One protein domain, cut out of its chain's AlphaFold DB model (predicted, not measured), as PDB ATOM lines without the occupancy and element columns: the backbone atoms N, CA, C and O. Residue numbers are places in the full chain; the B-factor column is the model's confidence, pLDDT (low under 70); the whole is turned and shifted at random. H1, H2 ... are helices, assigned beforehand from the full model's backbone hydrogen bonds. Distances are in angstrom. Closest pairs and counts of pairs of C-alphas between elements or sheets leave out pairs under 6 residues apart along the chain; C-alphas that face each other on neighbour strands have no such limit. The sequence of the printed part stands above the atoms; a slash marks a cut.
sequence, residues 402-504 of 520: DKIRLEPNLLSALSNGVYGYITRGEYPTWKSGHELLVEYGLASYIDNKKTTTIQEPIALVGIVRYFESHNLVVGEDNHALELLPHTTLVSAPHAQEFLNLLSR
ATOM      1  N   ASP A 402      -7.168 -43.810  21.599       95.19
ATOM      2  CA  ASP A 402      -8.395 -43.454  20.877       95.19
ATOM      3  C   ASP A 402      -8.439 -41.980  20.447       95.19
ATOM      4  O   ASP A 402      -8.981 -41.700  19.378       95.19
ATOM      5  N   LYS A 403      -7.838 -41.054  21.216       94.31
ATOM      6  CA  LYS A 403      -7.686 -39.645  20.810       94.31
ATOM      7  C   LYS A 403      -6.573 -39.493  19.773       94.31
ATOM      8  O   LYS A 403      -6.791 -38.893  18.728       94.31
ATOM      9  N   ILE A 404      -5.410 -40.109  20.013       94.69
ATOM     10  CA  ILE A 404      -4.259 -40.087  19.088       94.69
ATOM     11  C   ILE A 404      -4.656 -40.606  17.692       94.69
ATOM     12  O   ILE A 404      -4.216 -40.064  16.681       94.69
ATOM     13  N   ARG A 405      -5.533 -41.619  17.616       94.94
ATOM     14  CA  ARG A 405      -6.052 -42.179  16.355       94.94
ATOM     15  C   ARG A 405      -6.825 -41.171  15.500       94.94
ATOM     16  O   ARG A 405      -6.863 -41.331  14.283       94.94
ATOM     17  N   LEU A 406      -7.454 -40.168  16.115       94.62
ATOM     18  CA  LEU A 406      -8.241 -39.143  15.420       94.62
ATOM     19  C   LEU A 406      -7.368 -38.035  14.807       94.62
ATOM     20  O   LEU A 406      -7.886 -37.207  14.065       94.62
ATOM     21  N   GLU A 407      -6.055 -38.055  15.062       94.88
ATOM     22  CA  GLU A 407      -5.099 -37.022  14.664       94.88
ATOM     23  C   GLU A 407      -4.019 -37.576  13.705       94.88
ATOM     24  O   GLU A 407      -2.910 -37.917  14.133       94.88
ATOM     25  N   PRO A 408      -4.280 -37.654  12.380       93.38
ATOM     26  CA  PRO A 408      -3.330 -38.202  11.403       93.38
ATOM     27  C   PRO A 408      -1.956 -37.519  11.409       93.38
ATOM     28  O   PRO A 408      -0.936 -38.172  11.187       93.38
ATOM     29  N   ASN A 409      -1.917 -36.217  11.711       94.25
ATOM     30  CA  ASN A 409      -0.675 -35.452  11.830       94.25
ATOM     31  C   ASN A 409       0.188 -35.952  13.001       94.25
ATOM     32  O   ASN A 409       1.405 -36.062  12.865       94.25
ATOM     33  N   LEU A 410      -0.438 -36.306  14.131       94.94
ATOM     34  CA  LEU A 410       0.259 -36.872  15.284       94.94
ATOM     35  C   LEU A 410       0.727 -38.299  14.995       94.94
ATOM     36  O   LEU A 410       1.861 -38.630  15.321       94.94
ATOM     37  N   LEU A 411      -0.084 -39.124  14.324       95.19
ATOM     38  CA  LEU A 411       0.352 -40.454  13.878       95.19
ATOM     39  C   LEU A 411       1.569 -40.373  12.941       95.19
ATOM     40  O   LEU A 411       2.533 -41.110  13.139       95.19
ATOM     41  N   SER A 412       1.582 -39.448  11.975       93.75
ATOM     42  CA  SER A 412       2.754 -39.230  11.115       93.75
ATOM     43  C   SER A 412       3.970 -38.766  11.923       93.75
ATOM     44  O   SER A 412       5.046 -39.341  11.789       93.75
ATOM     45  N   ALA A 413       3.806 -37.795  12.827       95.69
ATOM     46  CA  ALA A 413       4.898 -37.319  13.672       95.69
ATOM     47  C   ALA A 413       5.489 -38.430  14.560       95.69
ATOM     48  O   ALA A 413       6.711 -38.534  14.686       95.69
ATOM     49  N   LEU A 414       4.639 -39.283  15.141       96.50
ATOM     50  CA  LEU A 414       5.049 -40.443  15.936       96.50
ATOM     51  C   LEU A 414       5.767 -41.497  15.082       96.50
ATOM     52  O   LEU A 414       6.776 -42.035  15.536       96.50
ATOM     53  N   SER A 415       5.307 -41.741  13.849       94.88
ATOM     54  CA  SER A 415       5.966 -42.634  12.883       94.88
ATOM     55  C   SER A 415       7.399 -42.181  12.599       94.88
ATOM     56  O   SER A 415       8.356 -42.896  12.905       94.88
ATOM     57  N   ASN A 416       7.551 -40.938  12.131       93.56
ATOM     58  CA  ASN A 416       8.836 -40.342  11.779       93.56
ATOM     59  C   ASN A 416       9.769 -40.235  12.999       93.56
ATOM     60  O   ASN A 416      10.973 -40.473  12.892       93.56
ATOM     61  N   GLY A 417       9.218 -39.910  14.172       94.69
ATOM     62  CA  GLY A 417       9.963 -39.829  15.426       94.69
ATOM     63  C   GLY A 417      10.502 -41.185  15.885       94.69
ATOM     64  O   GLY A 417      11.687 -41.301  16.194       94.69
ATOM     65  N   VAL A 418       9.664 -42.225  15.906       93.88
ATOM     66  CA  VAL A 418      10.088 -43.580  16.294       93.88
ATOM     67  C   VAL A 418      11.032 -44.183  15.254       93.88
ATOM     68  O   VAL A 418      12.000 -44.837  15.636       93.88
ATOM     69  N   TYR A 419      10.843 -43.901  13.963       91.81
ATOM     70  CA  TYR A 419      11.808 -44.263  12.924       91.81
ATOM     71  C   TYR A 419      13.179 -43.599  13.153       91.81
ATOM     72  O   TYR A 419      14.208 -44.279  13.113       91.81
ATOM     73  N   GLY A 420      13.210 -42.297  13.464       92.38
ATOM     74  CA  GLY A 420      14.438 -41.575  13.817       92.38
ATOM     75  C   GLY A 420      15.125 -42.142  15.064       92.38
ATOM     76  O   GLY A 420      16.343 -42.325  15.073       92.38
ATOM     77  N   TYR A 421      14.355 -42.528  16.083       92.81
ATOM     78  CA  TYR A 421      14.889 -43.191  17.271       92.81
ATOM     79  C   TYR A 421      15.488 -44.570  16.955       92.81
ATOM     80  O   TYR A 421      16.622 -44.855  17.340       92.81
ATOM     81  N   ILE A 422      14.774 -45.400  16.188       87.19
ATOM     82  CA  ILE A 422      15.213 -46.747  15.787       87.19
ATOM     83  C   ILE A 422      16.456 -46.709  14.885       87.19
ATOM     84  O   ILE A 422      17.295 -47.601  14.976       87.19
ATOM     85  N   THR A 423      16.594 -45.706  14.014       86.88
ATOM     86  CA  THR A 423      17.693 -45.649  13.029       86.88
ATOM     87  C   THR A 423      18.890 -44.807  13.466       86.88
ATOM     88  O   THR A 423      20.017 -45.122  13.084       86.88
ATOM     89  N   ARG A 424      18.678 -43.754  14.267       90.31
ATOM     90  CA  ARG A 424      19.720 -42.789  14.670       90.31
ATOM     91  C   ARG A 424      19.932 -42.694  16.183       90.31
ATOM     92  O   ARG A 424      20.939 -42.141  16.614       90.31
ATOM     93  N   GLY A 425      19.023 -43.239  16.995       88.25
ATOM     94  CA  GLY A 425      19.037 -43.077  18.455       88.25
ATOM     95  C   GLY A 425      18.477 -41.738  18.947       88.25
ATOM     96  O   GLY A 425      18.584 -41.428  20.131       88.25
ATOM     97  N   GLU A 426      17.899 -40.933  18.055       92.50
ATOM     98  CA  GLU A 426      17.371 -39.602  18.362       92.50
ATOM     99  C   GLU A 426      15.961 -39.708  18.954       92.50
ATOM    100  O   GLU A 426      15.043 -40.178  18.286       92.50
ATOM    101  N   TYR A 427      15.759 -39.273  20.201       95.06
ATOM    102  CA  TYR A 427      14.422 -39.278  20.808       95.06
ATOM    103  C   TYR A 427      13.447 -38.378  20.022       95.06
ATOM    104  O   TYR A 427      13.822 -37.241  19.697       95.06
ATOM    105  N   PRO A 428      12.190 -38.811  19.775       96.94
ATOM    106  CA  PRO A 428      11.166 -37.991  19.128       96.94
ATOM    107  C   PRO A 428      11.054 -36.636  19.829       96.94
ATOM    108  O   PRO A 428      10.806 -36.596  21.034       96.94
ATOM    109  N   THR A 429      11.317 -35.538  19.114       97.00
ATOM    110  CA  THR A 429      11.450 -34.200  19.711       97.00
ATOM    111  C   THR A 429      10.978 -33.110  18.751       97.00
ATOM    112  O   THR A 429      11.475 -33.000  17.631       97.00
ATOM    113  N   TRP A 430      10.065 -32.253  19.211       96.38
ATOM    114  CA  TRP A 430       9.432 -31.195  18.420       96.38
ATOM    115  C   TRP A 430       9.423 -29.865  19.179       96.38
ATOM    116  O   TRP A 430       9.289 -29.829  20.399       96.38
ATOM    117  N   LYS A 431       9.551 -28.745  18.460       93.06
ATOM    118  CA  LYS A 431       9.632 -27.398  19.066       93.06
ATOM    119  C   LYS A 431       8.265 -26.756  19.355       93.06
ATOM    120  O   LYS A 431       8.208 -25.798  20.114       93.06
ATOM    121  N   SER A 432       7.203 -27.238  18.707       89.56
ATOM    122  CA  SER A 432       5.831 -26.706  18.762       89.56
ATOM    123  C   SER A 432       4.878 -27.602  17.959       89.56
ATOM    124  O   SER A 432       5.340 -28.415  17.155       89.56
ATOM    125  N   GLY A 433       3.564 -27.410  18.095       88.88
ATOM    126  CA  GLY A 433       2.536 -28.062  17.264       88.88
ATOM    127  C   GLY A 433       2.278 -29.535  17.602       88.88
ATOM    128  O   GLY A 433       1.693 -30.251  16.800       88.88
ATOM    129  N   HIS A 434       2.762 -29.983  18.759       93.44
ATOM    130  CA  HIS A 434       2.699 -31.363  19.254       93.44
ATOM    131  C   HIS A 434       2.221 -31.408  20.719       93.44
ATOM    132  O   HIS A 434       2.331 -32.432  21.388       93.44
ATOM    133  N   GLU A 435       1.671 -30.297  21.219       90.81
ATOM    134  CA  GLU A 435       1.179 -30.115  22.588       90.81
ATOM    135  C   GLU A 435       0.120 -31.167  22.979       90.81
ATOM    136  O   GLU A 435       0.093 -31.610  24.127       90.81
ATOM    137  N   LEU A 436      -0.672 -31.653  22.015       92.31
ATOM    138  CA  LEU A 436      -1.629 -32.750  22.203       92.31
ATOM    139  C   LEU A 436      -0.964 -34.073  22.625       92.31
ATOM    140  O   LEU A 436      -1.550 -34.824  23.393       92.31
ATOM    141  N   LEU A 437       0.287 -34.355  22.229       95.00
ATOM    142  CA  LEU A 437       1.009 -35.539  22.727       95.00
ATOM    143  C   LEU A 437       1.324 -35.430  24.229       95.00
ATOM    144  O   LEU A 437       1.450 -36.449  24.909       95.00
ATOM    145  N   VAL A 438       1.444 -34.203  24.749       93.50
ATOM    146  CA  VAL A 438       1.629 -33.915  26.181       93.50
ATOM    147  C   VAL A 438       0.291 -33.977  26.925       93.50
ATOM    148  O   VAL A 438       0.262 -34.400  28.080       93.50
ATOM    149  N   GLU A 439      -0.816 -33.600  26.275       90.06
ATOM    150  CA  GLU A 439      -2.176 -33.809  26.792       90.06
ATOM    151  C   GLU A 439      -2.492 -35.302  26.931       90.06
ATOM    152  O   GLU A 439      -2.734 -35.776  28.039       90.06
ATOM    153  N   TYR A 440      -2.365 -36.053  25.831       92.56
ATOM    154  CA  TYR A 440      -2.700 -37.479  25.700       92.56
ATOM    155  C   TYR A 440      -1.729 -38.420  26.440       92.56
ATOM    156  O   TYR A 440      -1.747 -39.641  26.266       92.56
ATOM    157  N   GLY A 441      -0.856 -37.849  27.277       92.19
ATOM    158  CA  GLY A 441      -0.003 -38.570  28.210       92.19
ATOM    159  C   GLY A 441       1.168 -39.322  27.580       92.19
ATOM    160  O   GLY A 441       1.747 -40.159  28.270       92.19
ATOM    161  N   LEU A 442       1.531 -39.058  26.322       95.00
ATOM    162  CA  LEU A 442       2.555 -39.814  25.585       95.00
ATOM    163  C   LEU A 442       3.922 -39.103  25.527       95.00
ATOM    164  O   LEU A 442       4.957 -39.762  25.545       95.00
ATOM    165  N   ALA A 443       3.928 -37.769  25.494       95.50
ATOM    166  CA  ALA A 443       5.120 -36.919  25.501       95.50
ATOM    167  C   ALA A 443       5.201 -36.052  26.769       95.50
ATOM    168  O   ALA A 443       4.257 -35.996  27.559       95.50
ATOM    169  N   SER A 444       6.314 -35.340  26.953       94.19
ATOM    170  CA  SER A 444       6.516 -34.326  27.998       94.19
ATOM    171  C   SER A 444       7.148 -33.049  27.433       94.19
ATOM    172  O   SER A 444       7.794 -33.076  26.384       94.19
ATOM    173  N   TYR A 445       6.990 -31.922  28.134       93.44
ATOM    174  CA  TYR A 445       7.832 -30.742  27.906       93.44
ATOM    175  C   TYR A 445       9.119 -30.846  28.731       93.44
ATOM    176  O   TYR A 445       9.048 -31.046  29.947       93.44
ATOM    177  N   ILE A 446      10.271 -30.632  28.091       90.62
ATOM    178  CA  ILE A 446      11.594 -30.593  28.750       90.62
ATOM    179  C   ILE A 446      12.122 -29.176  29.006       90.62
ATOM    180  O   ILE A 446      13.075 -29.005  29.763       90.62
ATOM    181  N   ASP A 447      11.517 -28.143  28.412       88.69
ATOM    182  CA  ASP A 447      11.908 -26.750  28.637       88.69
ATOM    183  C   ASP A 447      10.711 -25.787  28.678       88.69
ATOM    184  O   ASP A 447       9.594 -26.096  28.258       88.69
ATOM    185  N   ASN A 448      10.961 -24.560  29.144       84.56
ATOM    186  CA  ASN A 448       9.961 -23.487  29.156       84.56
ATOM    187  C   ASN A 448       9.722 -22.851  27.765       84.56
ATOM    188  O   ASN A 448       9.031 -21.839  27.667       84.56
ATOM    189  N   LYS A 449      10.270 -23.431  26.686       84.12
ATOM    190  CA  LYS A 449       9.985 -23.065  25.286       84.12
ATOM    191  C   LYS A 449       8.948 -23.997  24.645       84.12
ATOM    192  O   LYS A 449       8.611 -23.778  23.486       84.12
ATOM    193  N   LYS A 450       8.424 -24.977  25.400       85.94
ATOM    194  CA  LYS A 450       7.528 -26.062  24.955       85.94
ATOM    195  C   LYS A 450       8.182 -27.096  24.036       85.94
ATOM    196  O   LYS A 450       7.477 -27.794  23.304       85.94
ATOM    197  N   THR A 451       9.506 -27.255  24.100       93.12
ATOM    198  CA  THR A 451      10.168 -28.383  23.436       93.12
ATOM    199  C   THR A 451       9.577 -29.681  23.991       93.12
ATOM    200  O   THR A 451       9.731 -29.998  25.172       93.12
ATOM    201  N   THR A 452       8.843 -30.382  23.131       94.81
ATOM    202  CA  THR A 452       8.049 -31.577  23.420       94.81
ATOM    203  C   THR A 452       8.848 -32.804  23.008       94.81
ATOM    204  O   THR A 452       9.408 -32.806  21.914       94.81
ATOM    205  N   THR A 453       8.922 -33.840  23.841       96.25
ATOM    206  CA  THR A 453       9.746 -35.026  23.557       96.25
ATOM    207  C   THR A 453       9.180 -36.314  24.160       96.25
ATOM    208  O   THR A 453       8.376 -36.271  25.093       96.25
ATOM    209  N   ILE A 454       9.597 -37.466  23.627       96.50
ATOM    210  CA  ILE A 454       9.247 -38.806  24.123       96.50
ATOM    211  C   ILE A 454      10.541 -39.545  24.480       96.50
ATOM    212  O   ILE A 454      11.160 -40.181  23.631       96.50
ATOM    213  N   GLN A 455      10.960 -39.445  25.742       93.81
ATOM    214  CA  GLN A 455      12.193 -40.075  26.252       93.81
ATOM    215  C   GLN A 455      11.937 -41.370  27.041       93.81
ATOM    216  O   GLN A 455      12.871 -42.068  27.436       93.81
ATOM    217  N   GLU A 456      10.665 -41.698  27.276       95.19
ATOM    218  CA  GLU A 456      10.245 -42.818  28.115       95.19
ATOM    219  C   GLU A 456      10.201 -44.127  27.307       95.19
ATOM    220  O   GLU A 456       9.421 -44.221  26.352       95.19
ATOM    221  N   PRO A 457      10.963 -45.170  27.687       95.19
ATOM    222  CA  PRO A 457      10.970 -46.448  26.969       95.19
ATOM    223  C   PRO A 457       9.580 -47.086  26.871       95.19
ATOM    224  O   PRO A 457       9.208 -47.615  25.824       95.19
ATOM    225  N   ILE A 458       8.773 -46.961  27.929       95.56
ATOM    226  CA  ILE A 458       7.389 -47.449  27.971       95.56
ATOM    227  C   ILE A 458       6.466 -46.734  26.963       95.56
ATOM    228  O   ILE A 458       5.609 -47.376  26.363       95.56
ATOM    229  N   ALA A 459       6.676 -45.440  26.693       96.56
ATOM    230  CA  ALA A 459       5.936 -44.711  25.662       96.56
ATOM    231  C   ALA A 459       6.392 -45.111  24.250       96.56
ATOM    232  O   ALA A 459       5.559 -45.357  23.380       96.56
ATOM    233  N   LEU A 460       7.704 -45.254  24.032       96.19
ATOM    234  CA  LEU A 460       8.280 -45.659  22.743       96.19
ATOM    235  C   LEU A 460       7.837 -47.070  22.324       96.19
ATOM    236  O   LEU A 460       7.415 -47.269  21.185       96.19
ATOM    237  N   VAL A 461       7.859 -48.038  23.249       95.00
ATOM    238  CA  VAL A 461       7.320 -49.386  22.998       95.00
ATOM    239  C   VAL A 461       5.798 -49.344  22.817       95.00
ATOM    240  O   VAL A 461       5.285 -50.005  21.917       95.00
ATOM    241  N   GLY A 462       5.082 -48.514  23.585       95.38
ATOM    242  CA  GLY A 462       3.647 -48.279  23.399       95.38
ATOM    243  C   GLY A 462       3.286 -47.848  21.972       95.38
ATOM    244  O   GLY A 462       2.377 -48.429  21.382       95.38
ATOM    245  N   ILE A 463       4.035 -46.907  21.380       96.38
ATOM    246  CA  ILE A 463       3.836 -46.471  19.984       96.38
ATOM    247  C   ILE A 463       4.028 -47.640  19.017       96.38
ATOM    248  O   ILE A 463       3.143 -47.905  18.207       96.38
ATOM    249  N   VAL A 464       5.148 -48.369  19.109       94.88
ATOM    250  CA  VAL A 464       5.439 -49.495  18.199       94.88
ATOM    251  C   VAL A 464       4.328 -50.547  18.249       94.88
ATOM    252  O   VAL A 464       3.871 -51.009  17.206       94.88
ATOM    253  N   ARG A 465       3.839 -50.885  19.447       94.06
ATOM    254  CA  ARG A 465       2.787 -51.893  19.646       94.06
ATOM    255  C   ARG A 465       1.402 -51.407  19.220       94.06
ATOM    256  O   ARG A 465       0.621 -52.194  18.678       94.06
ATOM    257  N   TYR A 466       1.102 -50.119  19.390       94.88
ATOM    258  CA  TYR A 466      -0.099 -49.507  18.820       94.88
ATOM    259  C   TYR A 466      -0.070 -49.556  17.282       94.88
ATOM    260  O   TYR A 466      -1.055 -49.955  16.664       94.88
ATOM    261  N   PHE A 467       1.072 -49.239  16.664       94.19
ATOM    262  CA  PHE A 467       1.244 -49.293  15.209       94.19
ATOM    263  C   PHE A 467       1.105 -50.723  14.671       94.19
ATOM    264  O   PHE A 467       0.312 -50.959  13.762       94.19
ATOM    265  N   GLU A 468       1.809 -51.684  15.277       90.06
ATOM    266  CA  GLU A 468       1.766 -53.106  14.919       90.06
ATOM    267  C   GLU A 468       0.333 -53.666  14.972       90.06
ATOM    268  O   GLU A 468      -0.138 -54.258  14.003       90.06
ATOM    269  N   SER A 469      -0.395 -53.409  16.064       92.50
ATOM    270  CA  SER A 469      -1.780 -53.882  16.241       92.50
ATOM    271  C   SER A 469      -2.794 -53.250  15.277       92.50
ATOM    272  O   SER A 469      -3.844 -53.841  15.033       92.50
ATOM    273  N   HIS A 470      -2.472 -52.095  14.684       92.38
ATOM    274  CA  HIS A 470      -3.305 -51.407  13.692       92.38
ATOM    275  C   HIS A 470      -2.790 -51.552  12.247       92.38
ATOM    276  O   HIS A 470      -3.385 -50.985  11.333       92.38
ATOM    277  N   ASN A 471      -1.731 -52.340  12.016       91.19
ATOM    278  CA  ASN A 471      -1.038 -52.481  10.723       91.19
ATOM    279  C   ASN A 471      -0.522 -51.141  10.146       91.19
ATOM    280  O   ASN A 471      -0.458 -50.961   8.928       91.19
ATOM    281  N   LEU A 472      -0.158 -50.194  11.015       87.25
ATOM    282  CA  LEU A 472       0.445 -48.916  10.630       87.25
ATOM    283  C   LEU A 472       1.956 -49.074  10.429       87.25
ATOM    284  O   LEU A 472       2.630 -49.782  11.178       87.25
ATOM    285  N   VAL A 473       2.500 -48.373   9.434       84.56
ATOM    286  CA  VAL A 473       3.924 -48.440   9.089       84.56
ATOM    287  C   VAL A 473       4.708 -47.345   9.812       84.56
ATOM    288  O   VAL A 473       4.360 -46.166   9.737       84.56
ATOM    289  N   VAL A 474       5.792 -47.747  10.480       82.25
ATOM    290  CA  VAL A 474       6.835 -46.846  10.995       82.25
ATOM    291  C   VAL A 474       7.799 -46.517   9.851       82.25
ATOM    292  O   VAL A 474       8.362 -47.438   9.263       82.25
ATOM    293  N   GLY A 475       7.996 -45.237   9.530       77.38
ATOM    294  CA  GLY A 475       8.847 -44.793   8.420       77.38
ATOM    295  C   GLY A 475       9.130 -43.290   8.432       77.38
ATOM    296  O   GLY A 475       8.669 -42.578   9.316       77.38
ATOM    297  N   GLU A 476       9.919 -42.812   7.466       59.62
ATOM    298  CA  GLU A 476      10.346 -41.399   7.381       59.62
ATOM    299  C   GLU A 476       9.434 -40.535   6.485       59.62
ATOM    300  O   GLU A 476       9.429 -39.313   6.604       59.62
ATOM    301  N   ASP A 477       8.631 -41.172   5.630       57.62
ATOM    302  CA  ASP A 477       7.680 -40.565   4.690       57.62
ATOM    303  C   ASP A 477       6.529 -41.553   4.401       57.62
ATOM    304  O   ASP A 477       6.599 -42.725   4.770       57.62
ATOM    305  N   ASN A 478       5.496 -41.125   3.660       48.12
ATOM    306  CA  ASN A 478       4.351 -41.960   3.229       48.12
ATOM    307  C   ASN A 478       4.704 -43.168   2.321       48.12
ATOM    308  O   ASN A 478       3.811 -43.855   1.818       48.12
ATOM    309  N   HIS A 479       5.986 -43.443   2.080       43.03
ATOM    310  CA  HIS A 479       6.436 -44.641   1.383       43.03
ATOM    311  C   HIS A 479       6.595 -45.790   2.378       43.03
ATOM    312  O   HIS A 479       7.492 -45.787   3.217       43.03
ATOM    313  N   ALA A 480       5.702 -46.776   2.270       37.62
ATOM    314  CA  ALA A 480       5.660 -47.908   3.181       37.62
ATOM    315  C   ALA A 480       6.993 -48.675   3.206       37.62
ATOM    316  O   ALA A 480       7.377 -49.309   2.223       37.62
ATOM    317  N   LEU A 481       7.649 -48.678   4.366       39.53
ATOM    318  CA  LEU A 481       8.573 -49.744   4.718       39.53
ATOM    319  C   LEU A 481       7.777 -51.043   4.862       39.53
ATOM    320  O   LEU A 481       7.026 -51.229   5.821       39.53
ATOM    321  N   GLU A 482       7.975 -51.962   3.917       42.47
ATOM    322  CA  GLU A 482       7.755 -53.380   4.191       42.47
ATOM    323  C   GLU A 482       8.535 -53.749   5.462       42.47
ATOM    324  O   GLU A 482       9.685 -53.330   5.621       42.47
ATOM    325  N   LEU A 483       7.883 -54.488   6.370       43.28
ATOM    326  CA  LEU A 483       8.357 -54.826   7.721       43.28
ATOM    327  C   LEU A 483       9.882 -55.009   7.782       43.28
ATOM    328  O   LEU A 483      10.396 -56.017   7.294       43.28
ATOM    329  N   LEU A 484      10.576 -54.027   8.382       44.78
ATOM    330  CA  LEU A 484      12.038 -53.915   8.375       44.78
ATOM    331  C   LEU A 484      12.709 -55.269   8.666       44.78
ATOM    332  O   LEU A 484      12.595 -55.773   9.789       44.78
ATOM    333  N   PRO A 485      13.440 -55.860   7.697       43.09
ATOM    334  CA  PRO A 485      14.147 -57.110   7.925       43.09
ATOM    335  C   PRO A 485      15.117 -56.975   9.103       43.09
ATOM    336  O   PRO A 485      15.906 -56.030   9.161       43.09
ATOM    337  N   HIS A 486      15.086 -57.944  10.026       43.22
ATOM    338  CA  HIS A 486      15.826 -57.917  11.301       43.22
ATOM    339  C   HIS A 486      17.342 -57.657  11.179       43.22
ATOM    340  O   HIS A 486      17.998 -57.325  12.160       43.22
ATOM    341  N   THR A 487      17.909 -57.821   9.985       38.88
ATOM    342  CA  THR A 487      19.331 -57.667   9.667       38.88
ATOM    343  C   THR A 487      19.816 -56.221   9.523       38.88
ATOM    344  O   THR A 487      21.023 -56.000   9.533       38.88
ATOM    345  N   THR A 488      18.929 -55.236   9.351       42.50
ATOM    346  CA  THR A 488      19.320 -53.898   8.844       42.50
ATOM    347  C   THR A 488      19.660 -52.872   9.941       42.50
ATOM    348  O   THR A 488      20.108 -51.773   9.635       42.50
ATOM    349  N   LEU A 489      19.481 -53.204  11.226       45.25
ATOM    350  CA  LEU A 489      19.458 -52.231  12.339       45.25
ATOM    351  C   LEU A 489      20.690 -52.259  13.279       45.25
ATOM    352  O   LEU A 489      20.625 -51.804  14.417       45.25
ATOM    353  N   VAL A 490      21.822 -52.808  12.830       40.97
ATOM    354  CA  VAL A 490      22.916 -53.283  13.715       40.97
ATOM    355  C   VAL A 490      24.021 -52.233  13.997       40.97
ATOM    356  O   VAL A 490      25.039 -52.552  14.603       40.97
ATOM    357  N   SER A 491      23.874 -50.973  13.565       42.84
ATOM    358  CA  SER A 491      24.976 -49.981  13.567       42.84
ATOM    359  C   SER A 491      24.863 -48.806  14.555       42.84
ATOM    360  O   SER A 491      25.846 -48.084  14.721       42.84
ATOM    361  N   ALA A 492      23.726 -48.602  15.232       48.06
ATOM    362  CA  ALA A 492      23.526 -47.476  16.157       48.06
ATOM    363  C   ALA A 492      23.462 -47.941  17.635       48.06
ATOM    364  O   ALA A 492      22.614 -48.768  17.969       48.06
ATOM    365  N   PRO A 493      24.289 -47.405  18.563       52.59
ATOM    366  CA  PRO A 493      24.338 -47.885  19.954       52.59
ATOM    367  C   PRO A 493      23.010 -47.800  20.722       52.59
ATOM    368  O   PRO A 493      22.658 -48.729  21.444       52.59
ATOM    369  N   HIS A 494      22.243 -46.720  20.543       53.97
ATOM    370  CA  HIS A 494      20.929 -46.562  21.183       53.97
ATOM    371  C   HIS A 494      19.830 -47.377  20.493       53.97
ATOM    372  O   HIS A 494      18.915 -47.851  21.164       53.97
ATOM    373  N   ALA A 495      19.961 -47.637  19.186       54.06
ATOM    374  CA  ALA A 495      19.131 -48.642  18.532       54.06
ATOM    375  C   ALA A 495      19.384 -50.016  19.162       54.06
ATOM    376  O   ALA A 495      18.428 -50.716  19.456       54.06
ATOM    377  N   GLN A 496      20.635 -50.375  19.475       58.53
ATOM    378  CA  GLN A 496      20.932 -51.630  20.170       58.53
ATOM    379  C   GLN A 496      20.361 -51.676  21.603       58.53
ATOM    380  O   GLN A 496      19.954 -52.749  22.033       58.53
ATOM    381  N   GLU A 497      20.253 -50.556  22.331       64.12
ATOM    382  CA  GLU A 497      19.521 -50.497  23.615       64.12
ATOM    383  C   GLU A 497      18.036 -50.855  23.413       64.12
ATOM    384  O   GLU A 497      17.532 -51.793  24.029       64.12
ATOM    385  N   PHE A 498      17.354 -50.181  22.483       65.88
ATOM    386  CA  PHE A 498      15.937 -50.417  22.182       65.88
ATOM    387  C   PHE A 498      15.667 -51.801  21.566       65.88
ATOM    388  O   PHE A 498      14.690 -52.470  21.897       65.88
ATOM    389  N   LEU A 499      16.570 -52.288  20.718       62.44
ATOM    390  CA  LEU A 499      16.511 -53.625  20.135       62.44
ATOM    391  C   LEU A 499      16.838 -54.699  21.170       62.44
ATOM    392  O   LEU A 499      16.270 -55.778  21.085       62.44
ATOM    393  N   ASN A 500      17.664 -54.441  22.185       65.56
ATOM    394  CA  ASN A 500      17.822 -55.376  23.303       65.56
ATOM    395  C   ASN A 500      16.534 -55.480  24.140       65.56
ATOM    396  O   ASN A 500      16.240 -56.565  24.643       65.56
ATOM    397  N   LEU A 501      15.739 -54.404  24.236       63.28
ATOM    398  CA  LEU A 501      14.400 -54.448  24.837       63.28
ATOM    399  C   LEU A 501      13.400 -55.227  23.955       63.28
ATOM    400  O   LEU A 501      12.633 -56.023  24.489       63.28
ATOM    401  N   LEU A 502      13.417 -55.051  22.624       60.84
ATOM    402  CA  LEU A 502      12.434 -55.654  21.699       60.84
ATOM    403  C   LEU A 502      12.772 -57.064  21.160       60.84
ATOM    404  O   LEU A 502      11.868 -57.854  20.897       60.84
ATOM    405  N   SER A 503      14.045 -57.411  20.948       49.47
ATOM    406  CA  SER A 503      14.468 -58.548  20.091       49.47
ATOM    407  C   SER A 503      14.266 -59.954  20.675       49.47
ATOM    408  O   SER A 503      14.705 -60.939  20.081       49.47
ATOM    409  N   ARG A 504      13.593 -60.070  21.823       48.41
ATOM    410  CA  ARG A 504      13.364 -61.337  22.538       48.41
ATOM    411  C   ARG A 504      11.897 -61.772  22.623       48.41
ATOM    412  O   ARG A 504      11.640 -62.854  23.140       48.41
TER     413      ARG A 504
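Overview. This is residues 402 to 504 of the 520 residues of an uncharacterized protein of Serendipita vermifera MAFF 305830 (UniProt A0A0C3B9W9). One long helix, H1, is crossed steeply by H3 near residues 414 to 418; H4 packs on its last residues, 421 to 424, and small H2 sits near its beginning. The printed part has 103 residues, four named helices, H1 to H4 in chain order, and no named strand; the class is all helix, with under half the residues in helices. It is compact, radius of gyration of the C-alphas 13.4 A, spanning 39 by 27 by 23 A.

Along the chain. Find C-alpha 408 at (-3.330, -38.202, 11.403); from there H1, residues 408 to 424, runs 23.7 A. H2 is residues 435 to 439, 6.5 A; H3 is 457 to 469, 18.2 A; H4, 493 to 502, runs 14.3 A to C-alpha 502 at (12.434, -55.654, 21.699).

Arrangement. H1 touches H3 at a steep tilt of 62 degrees, opposite ways; look at their closest C-alphas, Val 418 and Leu 460, 7.0 A apart. H1 touches H4, closest C-alphas Ile 422 and Ala 495, 5.1 A. H2 and H4 are apart. In H1, H2, H3 and H4 every O i to N i+4 pair is within hydrogen-bond range.

Size, cuts and confidence. The printed part has no cut. Links H2 to H3 and H3 to H4 are long. Residues 476 to 504 have pLDDT under 70.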